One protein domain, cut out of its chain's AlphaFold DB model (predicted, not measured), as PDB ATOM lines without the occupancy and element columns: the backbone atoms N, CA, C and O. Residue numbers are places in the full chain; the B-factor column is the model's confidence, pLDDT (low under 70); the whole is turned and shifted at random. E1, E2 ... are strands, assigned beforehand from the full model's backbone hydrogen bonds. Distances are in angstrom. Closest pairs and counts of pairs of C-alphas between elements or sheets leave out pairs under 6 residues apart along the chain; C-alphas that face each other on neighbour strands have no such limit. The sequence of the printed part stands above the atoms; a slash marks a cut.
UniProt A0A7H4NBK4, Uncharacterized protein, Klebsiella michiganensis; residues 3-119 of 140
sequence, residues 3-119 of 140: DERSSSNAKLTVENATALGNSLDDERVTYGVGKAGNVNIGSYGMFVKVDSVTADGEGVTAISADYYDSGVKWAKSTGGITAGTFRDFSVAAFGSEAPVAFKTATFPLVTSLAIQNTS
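What this domain is: This is residues 3 to 119 of the 140 residues of an uncharacterized protein of Klebsiella michiganensis (UniProt A0A7H4NBK4). There is little regular structure: a three-strand sheet, E1, E2 and E5, and a separate two-strand hairpin, E3 and E4, lie toward opposite ends of an elongated outline, among long loops. The 117 printed residues hold five named strands, E1 to E5, and no named helix; the class is all strand, with 29 residues in named elements. It is only just compact, close to loose: radius of gyration of the C-alphas 16.0 A, spans 50 by 29 by 23 A.

Where its parts are: E1, residues 30 to 32, begins at C-alpha (184.933, 122.620, 212.955). E2 is residues 42 to 48, 20.8 A; E3 61 to 66, 16.6 A; E4 87 to 92, 15.8 A. E5, residues 109 to 115, 19.6 A, ends at (190.319, 133.879, 212.414).

How they stand to each other: E1 and E2 form an antiparallel hairpin, with N 31 and O 44 at 2.8 A, within hydrogen-bond range. E2, the inner strand, is antiparallel to E5, N 47 and O 110 at 2.9 A. In the antiparallel hairpin E3 and E4, N 63 and O 90 are 2.9 A apart. E2 and E3 are apart.

The domain as a whole: The farthest C-alphas, of Ala 101 and Ser 119, are 51.0 A apart. The printed part has no cut. The links E2 to E3, E3 to E4 and E4 to E5 are long. No printed residue is under 70 in pLDDT.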
ATOM      1  N   ASP A   3     175.585 122.829 213.949       93.25
ATOM      2  CA  ASP A   3     176.150 124.148 213.664       93.25
ATOM      3  C   ASP A   3     175.183 124.941 212.786       93.25
ATOM      4  O   ASP A   3     175.113 124.752 211.564       93.25
ATOM      5  N   GLU A   4     174.459 125.854 213.428       93.38
ATOM      6  CA  GLU A   4     173.493 126.743 212.777       93.38
ATOM      7  C   GLU A   4     174.190 127.789 211.888       93.38
ATOM      8  O   GLU A   4     173.563 128.468 211.072       93.38
ATOM      9  N   ARG A   5     175.521 127.896 211.993       95.06
ATOM     10  CA  ARG A   5     176.383 128.787 211.216       95.06
ATOM     11  C   ARG A   5     177.355 128.033 210.314       95.06
ATOM     12  O   ARG A   5     178.294 128.645 209.805       95.06
ATOM     13  N   SER A   6     177.081 126.769 209.997       94.50
ATOM     14  CA  SER A   6     177.940 125.916 209.153       94.50
ATOM     15  C   SER A   6     178.309 126.530 207.799       94.50
ATOM     16  O   SER A   6     179.448 126.410 207.349       94.50
ATOM     17  N   SER A   7     177.401 127.290 207.176       95.88
ATOM     18  CA  SER A   7     177.674 128.019 205.920       95.88
ATOM     19  C   SER A   7     178.741 129.126 206.032       95.88
ATOM     20  O   SER A   7     179.192 129.662 205.014       95.88
ATOM     21  N   SER A   8     179.133 129.486 207.256       96.94
ATOM     22  CA  SER A   8     180.151 130.488 207.578       96.94
ATOM     23  C   SER A   8     181.472 129.893 208.073       96.94
ATOM     24  O   SER A   8     182.375 130.646 208.428       96.94
ATOM     25  N   ASN A   9     181.624 128.562 208.078       96.69
ATOM     26  CA  ASN A   9     182.913 127.935 208.361       96.69
ATOM     27  C   ASN A   9     183.928 128.343 207.276       96.69
ATOM     28  O   ASN A   9     183.715 128.125 206.080       96.69
ATOM     29  N   ALA A  10     185.020 128.989 207.688       96.69
ATOM     30  CA  ALA A  10     186.072 129.469 206.791       96.69
ATOM     31  C   ALA A  10     187.072 128.380 206.361       96.69
ATOM     32  O   ALA A  10     187.976 128.671 205.578       96.69
ATOM     33  N   LYS A  11     186.898 127.142 206.846       96.44
ATOM     34  CA  LYS A  11     187.749 125.974 206.566       96.44
ATOM     35  C   LYS A  11     189.220 126.223 206.909       96.44
ATOM     36  O   LYS A  11     190.121 125.820 206.180       96.44
ATOM     37  N   LEU A  12     189.451 126.949 208.000       97.31
ATOM     38  CA  LEU A  12     190.789 127.224 208.505       97.31
ATOM     39  C   LEU A  12     191.271 126.065 209.371       97.31
ATOM     40  O   LEU A  12     190.481 125.448 210.086       97.31
ATOM     41  N   THR A  13     192.584 125.847 209.385       97.94
ATOM     42  CA  THR A  13     193.212 125.059 210.444       97.94
ATOM     43  C   THR A  13     193.043 125.793 211.773       97.94
ATOM     44  O   THR A  13     193.517 126.915 211.951       97.94
ATOM     45  N   VAL A  14     192.353 125.154 212.711       97.44
ATOM     46  CA  VAL A  14     192.211 125.597 214.094       97.44
ATOM     47  C   VAL A  14     193.355 124.994 214.900       97.44
ATOM     48  O   VAL A  14     193.392 123.788 215.138       97.44
ATOM     49  N   GLU A  15     194.305 125.827 215.309       97.19
ATOM     50  CA  GLU A  15     195.435 125.418 216.149       97.19
ATOM     51  C   GLU A  15     194.980 125.120 217.582       97.19
ATOM     52  O   GLU A  15     194.098 125.798 218.113       97.19
ATOM     53  N   ASN A  16     195.595 124.126 218.234       93.62
ATOM     54  CA  ASN A  16     195.236 123.701 219.597       93.62
ATOM     55  C   ASN A  16     193.727 123.440 219.771       93.62
ATOM     56  O   ASN A  16     193.138 123.776 220.797       93.62
ATOM     57  N   ALA A  17     193.075 122.895 218.744       90.50
ATOM     58  CA  ALA A  17     191.629 122.715 218.714       90.50
ATOM     59  C   ALA A  17     191.135 121.613 219.650       90.50
ATOM     60  O   ALA A  17     190.057 121.725 220.225       90.50
ATOM     61  N   THR A  18     191.913 120.542 219.801       90.19
ATOM     62  CA  THR A  18     191.517 119.395 220.630       90.19
ATOM     63  C   THR A  18     191.937 119.561 222.087       90.19
ATOM     64  O   THR A  18     192.885 120.280 222.400       90.19
ATOM     65  N   ALA A  19     191.323 118.788 222.986       85.88
ATOM     66  CA  ALA A  19     191.742 118.713 224.388       85.88
ATOM     67  C   ALA A  19     193.193 118.217 224.589       85.88
ATOM     68  O   ALA A  19     193.749 118.387 225.670       85.88
ATOM     69  N   LEU A  20     193.806 117.619 223.558       88.00
ATOM     70  CA  LEU A  20     195.204 117.176 223.550       88.00
ATOM     71  C   LEU A  20     196.158 118.199 222.903       88.00
ATOM     72  O   LEU A  20     197.345 117.920 222.778       88.00
ATOM     73  N   GLY A  21     195.654 119.359 222.467       90.19
ATOM     74  CA  GLY A  21     196.448 120.405 221.814       90.19
ATOM     75  C   GLY A  21     196.702 120.191 220.318       90.19
ATOM     76  O   GLY A  21     197.421 120.973 219.707       90.19
ATOM     77  N   ASN A  22     196.103 119.175 219.691       92.31
ATOM     78  CA  ASN A  22     196.221 118.973 218.241       92.31
ATOM     79  C   ASN A  22     195.422 120.012 217.446       92.31
ATOM     80  O   ASN A  22     194.327 120.405 217.870       92.31
ATOM     81  N   SER A  23     195.938 120.371 216.272       95.44
ATOM     82  CA  SER A  23     195.283 121.233 215.283       95.44
ATOM     83  C   SER A  23     194.285 120.453 214.418       95.44
ATOM     84  O   SER A  23     194.413 119.236 214.262       95.44
ATOM     85  N   LEU A  24     193.277 121.141 213.874       92.94
ATOM     86  CA  LEU A  24     192.181 120.537 213.108       92.94
ATOM     87  C   LEU A  24     191.742 121.388 211.920       92.94
ATOM     88  O   LEU A  24     191.578 122.591 212.056       92.94
ATOM     89  N   ASP A  25     191.443 120.738 210.802       93.19
ATOM     90  CA  ASP A  25     190.819 121.310 209.600       93.19
ATOM     91  C   ASP A  25     189.614 120.477 209.105       93.19
ATOM     92  O   ASP A  25     189.072 120.709 208.027       93.19
ATOM     93  N   ASP A  26     189.158 119.509 209.908       92.19
ATOM     94  CA  ASP A  26     188.041 118.626 209.572       92.19
ATOM     95  C   ASP A  26     186.690 119.337 209.766       92.19
ATOM     96  O   ASP A  26     186.280 119.667 210.882       92.19
ATOM     97  N   GLU A  27     185.962 119.544 208.668       91.06
ATOM     98  CA  GLU A  27     184.642 120.197 208.635       91.06
ATOM     99  C   GLU A  27     183.568 119.454 209.446       91.06
ATOM    100  O   GLU A  27     182.533 120.026 209.773       91.06
ATOM    101  N   ARG A  28     183.796 118.188 209.822       89.62
ATOM    102  CA  ARG A  28     182.870 117.441 210.690       89.62
ATOM    103  C   ARG A  28     182.904 117.906 212.148       89.62
ATOM    104  O   ARG A  28     181.982 117.597 212.904       89.62
ATOM    105  N   VAL A  29     183.980 118.580 212.554       91.88
ATOM    106  CA  VAL A  29     184.270 118.973 213.947       91.88
ATOM    107  C   VAL A  29     184.795 120.408 214.062       91.88
ATOM    108  O   VAL A  29     185.277 120.813 215.120       91.88
ATOM    109  N   THR A  30     184.699 121.176 212.977       94.75
ATOM    110  CA  THR A  30     184.933 122.620 212.955       94.75
ATOM    111  C   THR A  30     183.658 123.333 212.530       94.75
ATOM    112  O   THR A  30     182.884 122.828 211.715       94.75
ATOM    113  N   TYR A  31     183.440 124.512 213.093       95.31
ATOM    114  CA  TYR A  31     182.165 125.212 213.047       95.31
ATOM    115  C   TYR A  31     182.343 126.671 212.620       95.31
ATOM    116  O   TYR A  31     183.428 127.243 212.765       95.31
ATOM    117  N   GLY A  32     181.294 127.268 212.059       96.69
ATOM    118  CA  GLY A  32     181.327 128.628 211.519       96.69
ATOM    119  C   GLY A  32     181.158 129.729 212.561       96.69
ATOM    120  O   GLY A  32     180.473 129.554 213.563       96.69
ATOM    121  N   VAL A  33     181.783 130.885 212.317       96.69
ATOM    122  CA  VAL A  33     181.843 132.008 213.282       96.69
ATOM    123  C   VAL A  33     181.230 133.305 212.759       96.69
ATOM    124  O   VAL A  33     181.404 134.357 213.372       96.69
ATOM    125  N   GLY A  34     180.544 133.238 211.618       96.25
ATOM    126  CA  GLY A  34     179.949 134.393 210.958       96.25
ATOM    127  C   GLY A  34     180.731 134.894 209.749       96.25
ATOM    128  O   GLY A  34     181.699 134.279 209.288       96.25
ATOM    129  N   LYS A  35     180.267 136.020 209.194       95.00
ATOM    130  CA  LYS A  35     180.812 136.623 207.969       95.00
ATOM    131  C   LYS A  35     181.094 138.116 208.129       95.00
ATOM    132  O   LYS A  35     180.300 138.835 208.723       95.00
ATOM    133  N   ALA A  36     182.185 138.577 207.521       93.88
ATOM    134  CA  ALA A  36     182.478 139.984 207.270       93.88
ATOM    135  C   ALA A  36     182.073 140.290 205.820       93.88
ATOM    136  O   ALA A  36     182.751 139.893 204.867       93.88
ATOM    137  N   GLY A  37     180.897 140.895 205.632       90.44
ATOM    138  CA  GLY A  37     180.269 140.973 204.312       90.44
ATOM    139  C   GLY A  37     180.032 139.571 203.734       90.44
ATOM    140  O   GLY A  37     179.245 138.796 204.271       90.44
ATOM    141  N   ASN A  38     180.738 139.229 202.653       91.38
ATOM    142  CA  ASN A  38     180.650 137.911 202.008       91.38
ATOM    143  C   ASN A  38     181.782 136.947 202.404       91.38
ATOM    144  O   ASN A  38     181.804 135.813 201.924       91.38
ATOM    145  N   VAL A  39     182.720 137.379 203.249       94.94
ATOM    146  CA  VAL A  39     183.897 136.594 203.639       94.94
ATOM    147  C   VAL A  39     183.611 135.853 204.941       94.94
ATOM    148  O   VAL A  39     183.204 136.466 205.923       94.94
ATOM    149  N   ASN A  40     183.827 134.539 204.964       96.88
ATOM    150  CA  ASN A  40     183.712 133.738 206.184       96.88
ATOM    151  C   ASN A  40     184.832 134.123 207.161       96.88
ATOM    152  O   ASN A  40     186.004 134.077 206.797       96.88
ATOM    153  N   ILE A  41     184.480 134.496 208.394       97.38
ATOM    154  CA  ILE A  41     185.443 135.096 209.329       97.38
ATOM    155  C   ILE A  41     186.464 134.077 209.838       97.38
ATOM    156  O   ILE A  41     187.635 134.404 210.032       97.38
ATOM    157  N   GLY A  42     186.033 132.841 210.077       97.25
ATOM    158  CA  GLY A  42     186.863 131.865 210.761       97.25
ATOM    159  C   GLY A  42     186.207 130.508 210.962       97.25
ATOM    160  O   GLY A  42     185.123 130.220 210.447       97.25
ATOM    161  N   SER A  43     186.908 129.684 211.727       97.56
ATOM    162  CA  SER A  43     186.518 128.327 212.093       97.56
ATOM    163  C   SER A  43     186.834 128.122 213.568       97.56
ATOM    164  O   SER A  43     187.895 128.546 214.028       97.56
ATOM    165  N   TYR A  44     185.959 127.461 214.319       96.00
ATOM    166  CA  TYR A  44     186.258 127.064 215.695       96.00
ATOM    167  C   TYR A  44     186.017 125.577 215.912       96.00
ATOM    168  O   TYR A  44     185.176 124.975 215.251       96.00
ATOM    169  N   GLY A  45     186.778 124.984 216.825       94.25
ATOM    170  CA  GLY A  45     186.582 123.615 217.291       94.25
ATOM    171  C   GLY A  45     186.137 123.617 218.747       94.25
ATOM    172  O   GLY A  45     186.549 124.488 219.514       94.25
ATOM    173  N   MET A  46     185.319 122.638 219.131       93.31
ATOM    174  CA  MET A  46     184.890 122.424 220.513       93.31
ATOM    175  C   MET A  46     185.069 120.950 220.873       93.31
ATOM    176  O   MET A  46     184.718 120.085 220.082       93.31
ATOM    177  N   PHE A  47     185.677 120.662 222.024       94.12
ATOM    178  CA  PHE A  47     186.075 119.311 222.430       94.12
ATOM    179  C   PHE A  47     185.843 119.106 223.922       94.12
ATOM    180  O   PHE A  47     186.016 120.027 224.711       94.12
ATOM    181  N   VAL A  48     185.513 117.886 224.340       94.94
ATOM    182  CA  VAL A  48     185.453 117.527 225.761       94.94
ATOM    183  C   VAL A  48     186.864 117.309 226.301       94.94
ATOM    184  O   VAL A  48     187.644 116.529 225.758       94.94
ATOM    185  N   LYS A  49     187.182 117.931 227.435       95.00
ATOM    186  CA  LYS A  49     188.392 117.638 228.198       95.00
ATOM    187  C   LYS A  49     188.212 116.330 228.979       95.00
ATOM    188  O   LYS A  49     187.766 116.327 230.124       95.00
ATOM    189  N   VAL A  50     188.512 115.208 228.323       93.88
ATOM    190  CA  VAL A  50     188.146 113.849 228.778       93.88
ATOM    191  C   VAL A  50     188.694 113.446 230.147       93.88
ATOM    192  O   VAL A  50     188.057 112.652 230.831       93.88
ATOM    193  N   ASP A  51     189.836 113.992 230.567       92.56
ATOM    194  CA  ASP A  51     190.464 113.712 231.869       92.56
ATOM    195  C   ASP A  51     189.823 114.476 233.043       92.56
ATOM    196  O   ASP A  51     190.171 114.248 234.197       92.56
ATOM    197  N   SER A  52     188.897 115.387 232.742       95.25
ATOM    198  CA  SER A  52     188.262 116.297 233.695       95.25
ATOM    199  C   SER A  52     186.743 116.083 233.770       95.25
ATOM    200  O   SER A  52     186.031 116.904 234.347       95.25
ATOM    201  N   VAL A  53     186.230 115.007 233.160       96.94
ATOM    202  CA  VAL A  53     184.803 114.660 233.180       96.94
ATOM    203  C   VAL A  53     184.429 114.056 234.530       96.94
ATOM    204  O   VAL A  53     185.114 113.161 235.034       96.94
ATOM    205  N   THR A  54     183.314 114.520 235.094       97.75
ATOM    206  CA  THR A  54     182.774 114.007 236.358       97.75
ATOM    207  C   THR A  54     181.311 113.605 236.234       97.75
ATOM    208  O   THR A  54     180.567 114.166 235.426       97.75
ATOM    209  N   ALA A  55     180.891 112.647 237.056       97.56
ATOM    210  CA  ALA A  55     179.493 112.288 237.257       97.56
ATOM    211  C   ALA A  55     179.215 112.135 238.755       97.56
ATOM    212  O   ALA A  55     180.001 111.523 239.473       97.56
ATOM    213  N   ASP A  56     178.126 112.739 239.228       97.50
ATOM    214  CA  ASP A  56     177.734 112.764 240.644       97.50
ATOM    215  C   ASP A  56     178.854 113.215 241.602       97.50
ATOM    216  O   ASP A  56     178.933 112.785 242.749       97.50
ATOM    217  N   GLY A  57     179.709 114.127 241.124       96.62
ATOM    218  CA  GLY A  57     180.843 114.684 241.867       96.62
ATOM    219  C   GLY A  57     182.148 113.893 241.745       96.62
ATOM    220  O   GLY A  57     183.191 114.409 242.136       96.62
ATOM    221  N   GLU A  58     182.122 112.701 241.149       96.50
ATOM    222  CA  GLU A  58     183.270 111.796 241.064       96.50
ATOM    223  C   GLU A  58     183.890 111.765 239.664       96.50
ATOM    224  O   GLU A  58     183.212 111.960 238.652       96.50
ATOM    225  N   GLY A  59     185.195 111.490 239.594       96.38
ATOM    226  CA  GLY A  59     185.901 111.286 238.327       96.38
ATOM    227  C   GLY A  59     185.460 109.998 237.629       96.38
ATOM    228  O   GLY A  59     185.386 108.935 238.248       96.38
ATOM    229  N   VAL A  60     185.195 110.075 236.324       97.31
ATOM    230  CA  VAL A  60     184.658 108.961 235.522       97.31
ATOM    231  C   VAL A  60     185.412 108.777 234.208       97.31
ATOM    232  O   VAL A  60     186.234 109.600 233.813       97.31
ATOM    233  N   THR A  61     185.151 107.669 233.513       97.25
ATOM    234  CA  THR A  61     185.674 107.462 232.157       97.25
ATOM    235  C   THR A  61     184.722 108.078 231.140       97.25
ATOM    236  O   THR A  61     183.573 107.661 231.033       97.25
ATOM    237  N   ALA A  62     185.205 109.051 230.368       96.25
ATOM    238  CA  ALA A  62     184.510 109.544 229.186       96.25
ATOM    239  C   ALA A  62     184.423 108.443 228.118       96.25
ATOM    240  O   ALA A  62     185.440 107.850 227.745       96.25
ATOM    241  N   ILE A  63     183.225 108.197 227.596       96.75
ATOM    242  CA  ILE A  63     182.968 107.220 226.534       96.75
ATOM    243  C   ILE A  63     182.216 107.873 225.379       96.75
ATOM    244  O   ILE A  63     181.488 108.849 225.555       96.75
ATOM    245  N   SER A  64     182.385 107.319 224.186       95.31
ATOM    246  CA  SER A  64     181.653 107.739 222.997       95.31
ATOM    247  C   SER A  64     181.236 106.542 222.156       95.31
ATOM    248  O   SER A  64     181.918 105.515 222.162       95.31
ATOM    249  N   ALA A  65     180.149 106.697 221.412       94.81
ATOM    250  CA  ALA A  65     179.710 105.749 220.399       94.81
ATOM    251  C   ALA A  65     179.412 106.513 219.107       94.81
ATOM    252  O   ALA A  65     178.660 107.488 219.120       94.81
ATOM    253  N   ASP A  66     180.010 106.071 218.002       93.75
ATOM    254  CA  ASP A  66     179.711 106.607 216.675       93.75
ATOM    255  C   ASP A  66     178.563 105.811 216.067       93.75
ATOM    256  O   ASP A  66     178.663 104.596 215.955       93.75
ATOM    257  N   TYR A  67     177.491 106.477 215.647       92.38
ATOM    258  CA  TYR A  67     176.286 105.862 215.098       92.38
ATOM    259  C   TYR A  67     175.677 104.839 216.069       92.38
ATOM    260  O   TYR A  67     175.407 103.698 215.692       92.38
ATOM    261  N   TYR A  68     175.473 105.234 217.331       89.88
ATOM    262  CA  TYR A  68     174.948 104.351 218.381       89.88
ATOM    263  C   TYR A  68     173.665 103.617 217.966       89.88
ATOM    264  O   TYR A  68     173.554 102.410 218.176       89.88
ATOM    265  N   ASP A  69     172.729 104.313 217.313       89.69
ATOM    266  CA  ASP A  69     171.451 103.729 216.877       89.69
ATOM    267  C   ASP A  69     171.626 102.640 215.793       89.69
ATOM    268  O   ASP A  69     170.721 101.843 215.554       89.69
ATOM    269  N   SER A  70     172.814 102.545 215.185       93.38
ATOM    270  CA  SER A  70     173.217 101.471 214.268       93.38
ATOM    271  C   SER A  70     173.836 100.257 214.986       93.38
ATOM    272  O   SER A  70     174.367  99.361 214.329       93.38
ATOM    273  N   GLY A  71     173.797 100.210 216.323       89.38
ATOM    274  CA  GLY A  71     174.290  99.092 217.136       89.38
ATOM    275  C   GLY A  71     175.787  99.137 217.466       89.38
ATOM    276  O   GLY A  71     176.345  98.139 217.931       89.38
ATOM    277  N   VAL A  72     176.454 100.271 217.230       92.38
ATOM    278  CA  VAL A  72     177.869 100.454 217.580       92.38
ATOM    279  C   VAL A  72     178.033 100.520 219.098       92.38
ATOM    280  O   VAL A  72     177.255 101.156 219.811       92.38
ATOM    281  N   LYS A  73     179.065  99.837 219.602       93.44
ATOM    282  CA  LYS A  73     179.371  99.789 221.033       93.44
ATOM    283  C   LYS A  73     180.048 101.073 221.496       93.44
ATOM    284  O   LYS A  73     180.838 101.673 220.772       93.44
ATOM    285  N   TRP A  74     179.773 101.427 222.743       96.50
ATOM    286  CA  TRP A  74     180.540 102.419 223.478       96.50
ATOM    287  C   TRP A  74     182.008 102.015 223.565       96.50
ATOM    288  O   TRP A  74     182.324 100.842 223.746       96.50
ATOM    289  N   ALA A  75     182.882 103.007 223.455       96.06
ATOM    290  CA  ALA A  75     184.314 102.864 223.643       96.06
ATOM    291  C   ALA A  75     184.847 104.052 224.440       96.06
ATOM    292  O   ALA A  75     184.235 105.127 224.471       96.06
ATOM    293  N   LYS A  76     186.016 103.885 225.061       95.56
ATOM    294  CA  LYS A  76     186.706 104.992 225.732       95.56
ATOM    295  C   LYS A  76     186.960 106.155 224.764       95.56
ATOM    296  O   LYS A  76     187.573 105.981 223.713       95.56
ATOM    297  N   SER A  77     186.559 107.362 225.158       94.19
ATOM    298  CA  SER A  77     186.872 108.588 224.423       94.19
ATOM    299  C   SER A  77     188.248 109.104 224.836       94.19
ATOM    300  O   SER A  77     188.479 109.442 225.995       94.19
ATOM    301  N   THR A  78     189.187 109.149 223.891       90.06
ATOM    302  CA  THR A  78     190.568 109.600 224.134       90.06
ATOM    303  C   THR A  78     190.809 111.037 223.682       90.06
ATOM    304  O   THR A  78     191.534 111.773 224.339       90.06
ATOM    305  N   GLY A  79     190.196 111.442 222.567       87.19
ATOM    306  CA  GLY A  79     190.391 112.768 221.974       87.19
ATOM    307  C   GLY A  79     189.321 113.793 222.340       87.19
ATOM    308  O   GLY A  79     189.459 114.952 221.963       87.19
ATOM    309  N   GLY A  80     188.239 113.383 223.012       91.25
ATOM    310  CA  GLY A  80     187.157 114.301 223.377       91.25
ATOM    311  C   GLY A  80     186.392 114.882 222.192       91.25
ATOM    312  O   GLY A  80     185.741 115.909 222.341       91.25
ATOM    313  N   ILE A  81     186.494 114.257 221.015       89.44
ATOM    314  CA  ILE A  81     185.820 114.721 219.801       89.44
ATOM    315  C   ILE A  81     184.325 114.808 220.068       89.44
ATOM    316  O   ILE A  81     183.704 113.824 220.480       89.44
ATOM    317  N   THR A  82     183.756 115.968 219.771       83.81
ATOM    318  CA  THR A  82     182.318 116.168 219.778       83.81
ATOM    319  C   THR A  82     181.841 116.346 218.347       83.81
ATOM    320  O   THR A  82     182.242 117.283 217.668       83.81
ATOM    321  N   ALA A  83     181.015 115.422 217.866       85.50
ATOM    322  CA  ALA A  83     180.545 115.426 216.486       85.50
ATOM    323  C   ALA A  83     179.064 115.071 216.455       85.50
ATOM    324  O   ALA A  83     178.674 113.911 216.435       85.50
ATOM    325  N   GLY A  84     178.208 116.081 216.503       75.06
ATOM    326  CA  GLY A  84     176.795 115.860 216.798       75.06
ATOM    327  C   GLY A  84     175.975 115.182 215.713       75.06
ATOM    328  O   GLY A  84     174.841 114.814 215.989       75.06
ATOM    329  N   THR A  85     176.522 115.031 214.512       81.81
ATOM    330  CA  THR A  85     175.874 114.326 213.403       81.81
ATOM    331  C   THR A  85     176.046 112.813 213.482       81.81
ATOM    332  O   THR A  85     175.300 112.093 212.826       81.81
ATOM    333  N   PHE A  86     177.013 112.321 214.263       88.69
ATOM    334  CA  PHE A  86     177.291 110.888 214.332       88.69
ATOM    335  C   PHE A  86     177.770 110.377 215.688       88.69
ATOM    336  O   PHE A  86     177.861 109.170 215.842       88.69
ATOM    337  N   ARG A  87     178.103 111.228 216.660       92.06
ATOM    338  CA  ARG A  87     178.721 110.807 217.919       92.06
ATOM    339  C   ARG A  87     177.856 111.144 219.114       92.06
ATOM    340  O   ARG A  87     177.569 112.311 219.383       92.06
ATOM    341  N   ASP A  88     177.584 110.112 219.896       93.06
ATOM    342  CA  ASP A  88     177.112 110.240 221.261       93.06
ATOM    343  C   ASP A  88     178.275 110.235 222.238       93.06
ATOM    344  O   ASP A  88     179.307 109.596 222.017       93.06
ATOM    345  N   PHE A  89     178.088 110.945 223.344       94.06
ATOM    346  CA  PHE A  89     179.080 111.091 224.394       94.06
ATOM    347  C   PHE A  89     178.417 110.832 225.743       94.06
ATOM    348  O   PHE A  89     177.325 111.332 226.006       94.06
ATOM    349  N   SER A  90     179.057 110.027 226.585       95.38
ATOM    350  CA  SER A  90     178.531 109.651 227.896       95.38
ATOM    351  C   SER A  90     179.675 109.325 228.858       95.38
ATOM    352  O   SER A  90     180.848 109.598 228.582       95.38
ATOM    353  N   VAL A  91     179.334 108.754 230.007       97.00
ATOM    354  CA  VAL A  91     180.260 108.383 231.076       97.00
ATOM    355  C   VAL A  91     180.104 106.915 231.453       97.00
ATOM    356  O   VAL A  91     179.012 106.350 231.402       97.00
ATOM    357  N   ALA A  92     181.211 106.314 231.869       97.69
ATOM    358  CA  ALA A  92     181.294 104.974 232.427       97.69
ATOM    359  C   ALA A  92     182.047 104.992 233.761       97.69
ATOM    360  O   ALA A  92     182.843 105.897 234.040       97.69
ATOM    361  N   ALA A  93     181.851 103.946 234.565       95.75
ATOM    362  CA  ALA A  93     182.718 103.676 235.706       95.75
ATOM    363  C   ALA A  93     184.190 103.564 235.261       95.75
ATOM    364  O   ALA A  93     184.482 103.195 234.121       95.75
ATOM    365  N   PHE A  94     185.125 103.869 236.161       92.12
ATOM    366  CA  PHE A  94     186.550 103.853 235.836       92.12
ATOM    367  C   PHE A  94     186.998 102.487 235.289       92.12
ATOM    368  O   PHE A  94     186.778 101.455 235.921       92.12
ATOM    369  N   GLY A  95     187.617 102.482 234.105       84.50
ATOM    370  CA  GLY A  95     188.075 101.255 233.441       84.50
ATOM    371  C   GLY A  95     186.980 100.444 232.735       84.50
ATOM    372  O   GLY A  95     187.270  99.359 232.238       84.50
ATOM    373  N   SER A  96     185.748 100.957 232.668       94.44
ATOM    374  CA  SER A  96     184.628 100.359 231.937       94.44
ATOM    375  C   SER A  96     184.309 101.139 230.659       94.44
ATOM    376  O   SER A  96     184.625 102.320 230.534       94.44
ATOM    377  N   GLU A  97     183.635 100.473 229.722       95.31
ATOM    378  CA  GLU A  97     183.042 101.081 228.522       95.31
ATOM    379  C   GLU A  97     181.506 101.072 228.569       95.31
ATOM    380  O   GLU A  97     180.851 101.624 227.693       95.31
ATOM    381  N   ALA A  98     180.912 100.458 229.597       94.38
ATOM    382  CA  ALA A  98     179.466 100.422 229.768       94.38
ATOM    383  C   ALA A  98     178.960 101.752 230.359       94.38
ATOM    384  O   ALA A  98     179.454 102.149 231.423       94.38
ATOM    385  N   PRO A  99     177.969 102.415 229.728       95.44
ATOM    386  CA  PRO A  99     177.350 103.608 230.288       95.44
ATOM    387  C   PRO A  99     176.801 103.364 231.689       95.44
ATOM    388  O   PRO A  99     176.247 102.300 231.974       95.44
ATOM    389  N   VAL A 100     176.919 104.371 232.550       95.81
ATOM    390  CA  VAL A 100     176.345 104.353 233.899       95.81
ATOM    391  C   VAL A 100     175.289 105.441 234.044       95.81
ATOM    392  O   VAL A 100     175.401 106.514 233.456       95.81
ATOM    393  N   ALA A 101     174.257 105.164 234.839       95.81
ATOM    394  CA  ALA A 101     173.292 106.182 235.228       95.81
ATOM    395  C   ALA A 101     173.948 107.192 236.185       95.81
ATOM    396  O   ALA A 101     174.740 106.807 237.044       95.81
ATOM    397  N   PHE A 102     173.580 108.463 236.058       95.12
ATOM    398  CA  PHE A 102     174.032 109.561 236.914       95.12
ATOM    399  C   PHE A 102     172.894 110.567 237.113       95.12
ATOM    400  O   PHE A 102     171.962 110.625 236.306       95.12
ATOM    401  N   LYS A 103     172.955 111.375 238.175       96.19
ATOM    402  CA  LYS A 103     172.020 112.500 238.381       96.19
ATOM    403  C   LYS A 103     172.577 113.807 237.834       96.19
ATOM    404  O   LYS A 103     171.827 114.636 237.327       96.19
ATOM    405  N   THR A 104     173.886 113.989 237.948       96.62
ATOM    406  CA  THR A 104     174.620 115.156 237.458       96.62
ATOM    407  C   THR A 104     175.862 114.703 236.705       96.62
ATOM    408  O   THR A 104     176.505 113.735 237.101       96.62
ATOM    409  N   ALA A 105     176.213 115.399 235.628       95.94
ATOM    410  CA  ALA A 105     177.466 115.184 234.917       95.94
ATOM    411  C   ALA A 105     178.055 116.525 234.482       95.94
ATOM    412  O   ALA A 105     177.324 117.424 234.064       95.94
ATOM    413  N   THR A 106     179.377 116.643 234.576       97.44
ATOM    414  CA  THR A 106     180.129 117.803 234.095       97.44
ATOM    415  C   THR A 106     181.059 117.353 232.981       97.44
ATOM    416  O   THR A 106     181.935 116.518 233.200       97.44
ATOM    417  N   PHE A 107     180.898 117.945 231.798       95.81
ATOM    418  CA  PHE A 107     181.788 117.761 230.653       95.81
ATOM    419  C   PHE A 107     182.482 119.094 230.356       95.81
ATOM    420  O   PHE A 107     181.901 119.934 229.667       95.81
ATOM    421  N   PRO A 108     183.695 119.343 230.882       95.81
ATOM    422  CA  PRO A 108     184.414 120.570 230.569       95.81
ATOM    423  C   PRO A 108     184.751 120.624 229.080       95.81
ATOM    424  O   PRO A 108     185.215 119.633 228.511       95.81
ATOM    425  N   LEU A 109     184.529 121.779 228.457       94.06
ATOM    426  CA  LEU A 109     184.765 121.992 227.032       94.06
ATOM    427  C   LEU A 109     186.038 122.816 226.819       94.06
ATOM    428  O   LEU A 109     186.289 123.788 227.529       94.06
ATOM    429  N   VAL A 110     186.830 122.427 225.827       93.81
ATOM    430  CA  VAL A 110     187.944 123.196 225.267       93.81
ATOM    431  C   VAL A 110     187.469 123.761 223.941       93.81
ATOM    432  O   VAL A 110     186.859 123.045 223.150       93.81
ATOM    433  N   THR A 111     187.698 125.052 223.721       93.25
ATOM    434  CA  THR A 111     187.310 125.746 222.492       93.25
ATOM    435  C   THR A 111     188.480 126.569 221.992       93.25
ATOM    436  O   THR A 111     189.081 127.312 222.767       93.25
ATOM    437  N   SER A 112     188.763 126.460 220.698       95.69
ATOM    438  CA  SER A 112     189.790 127.250 220.019       95.69
ATOM    439  C   SER A 112     189.224 127.811 218.726       95.69
ATOM    440  O   SER A 112     188.390 127.177 218.078       95.69
ATOM    441  N   LEU A 113     189.681 129.006 218.359       96.31
ATOM    442  CA  LEU A 113     189.169 129.796 217.247       96.31
ATOM    443  C   LEU A 113     190.325 130.190 216.324       96.31
ATOM    444  O   LEU A 113     191.287 130.812 216.770       96.31
ATOM    445  N   ALA A 114     190.199 129.876 215.038       97.62
ATOM    446  CA  ALA A 114     191.018 130.451 213.981       97.62
ATOM    447  C   ALA A 114     190.237 131.562 213.278       97.62
ATOM    448  O   ALA A 114     189.094 131.362 212.863       97.62
ATOM    449  N   ILE A 115     190.871 132.722 213.121       96.69
ATOM    450  CA  ILE A 115     190.319 133.879 212.414       96.69
ATOM    451  C   ILE A 115     191.161 134.114 211.166       96.69
ATOM    452  O   ILE A 115     192.391 134.027 211.201       96.69
ATOM    453  N   GLN A 116     190.494 134.404 210.056       96.31
ATOM    454  CA  GLN A 116     191.153 134.706 208.798       96.31
ATOM    455  C   GLN A 116     192.001 135.980 208.919       96.31
ATOM    456  O   GLN A 116     191.751 136.851 209.753       96.31
ATOM    457  N   ASN A 117     193.032 136.107 208.083       92.38
ATOM    458  CA  ASN A 117     193.886 137.286 208.129       92.38
ATOM    459  C   ASN A 117     193.072 138.565 207.851       92.38
ATOM    460  O   ASN A 117     192.227 138.595 206.957       92.38
ATOM    461  N   THR A 118     193.365 139.645 208.576       87.50
ATOM    462  CA  THR A 118     192.614 140.908 208.494       87.50
ATOM    463  C   THR A 118     192.626 141.540 207.101       87.50
ATOM    464  O   THR A 118     191.651 142.184 206.722       87.50
ATOM    465  N   SER A 119     193.668 141.301 206.296       88.38
ATOM    466  CA  SER A 119     193.703 141.733 204.889       88.38
ATOM    467  C   SER A 119     192.657 141.030 204.017       88.38
ATOM    468  O   SER A 119     192.154 141.627 203.072       88.38
TER     469      SER A 119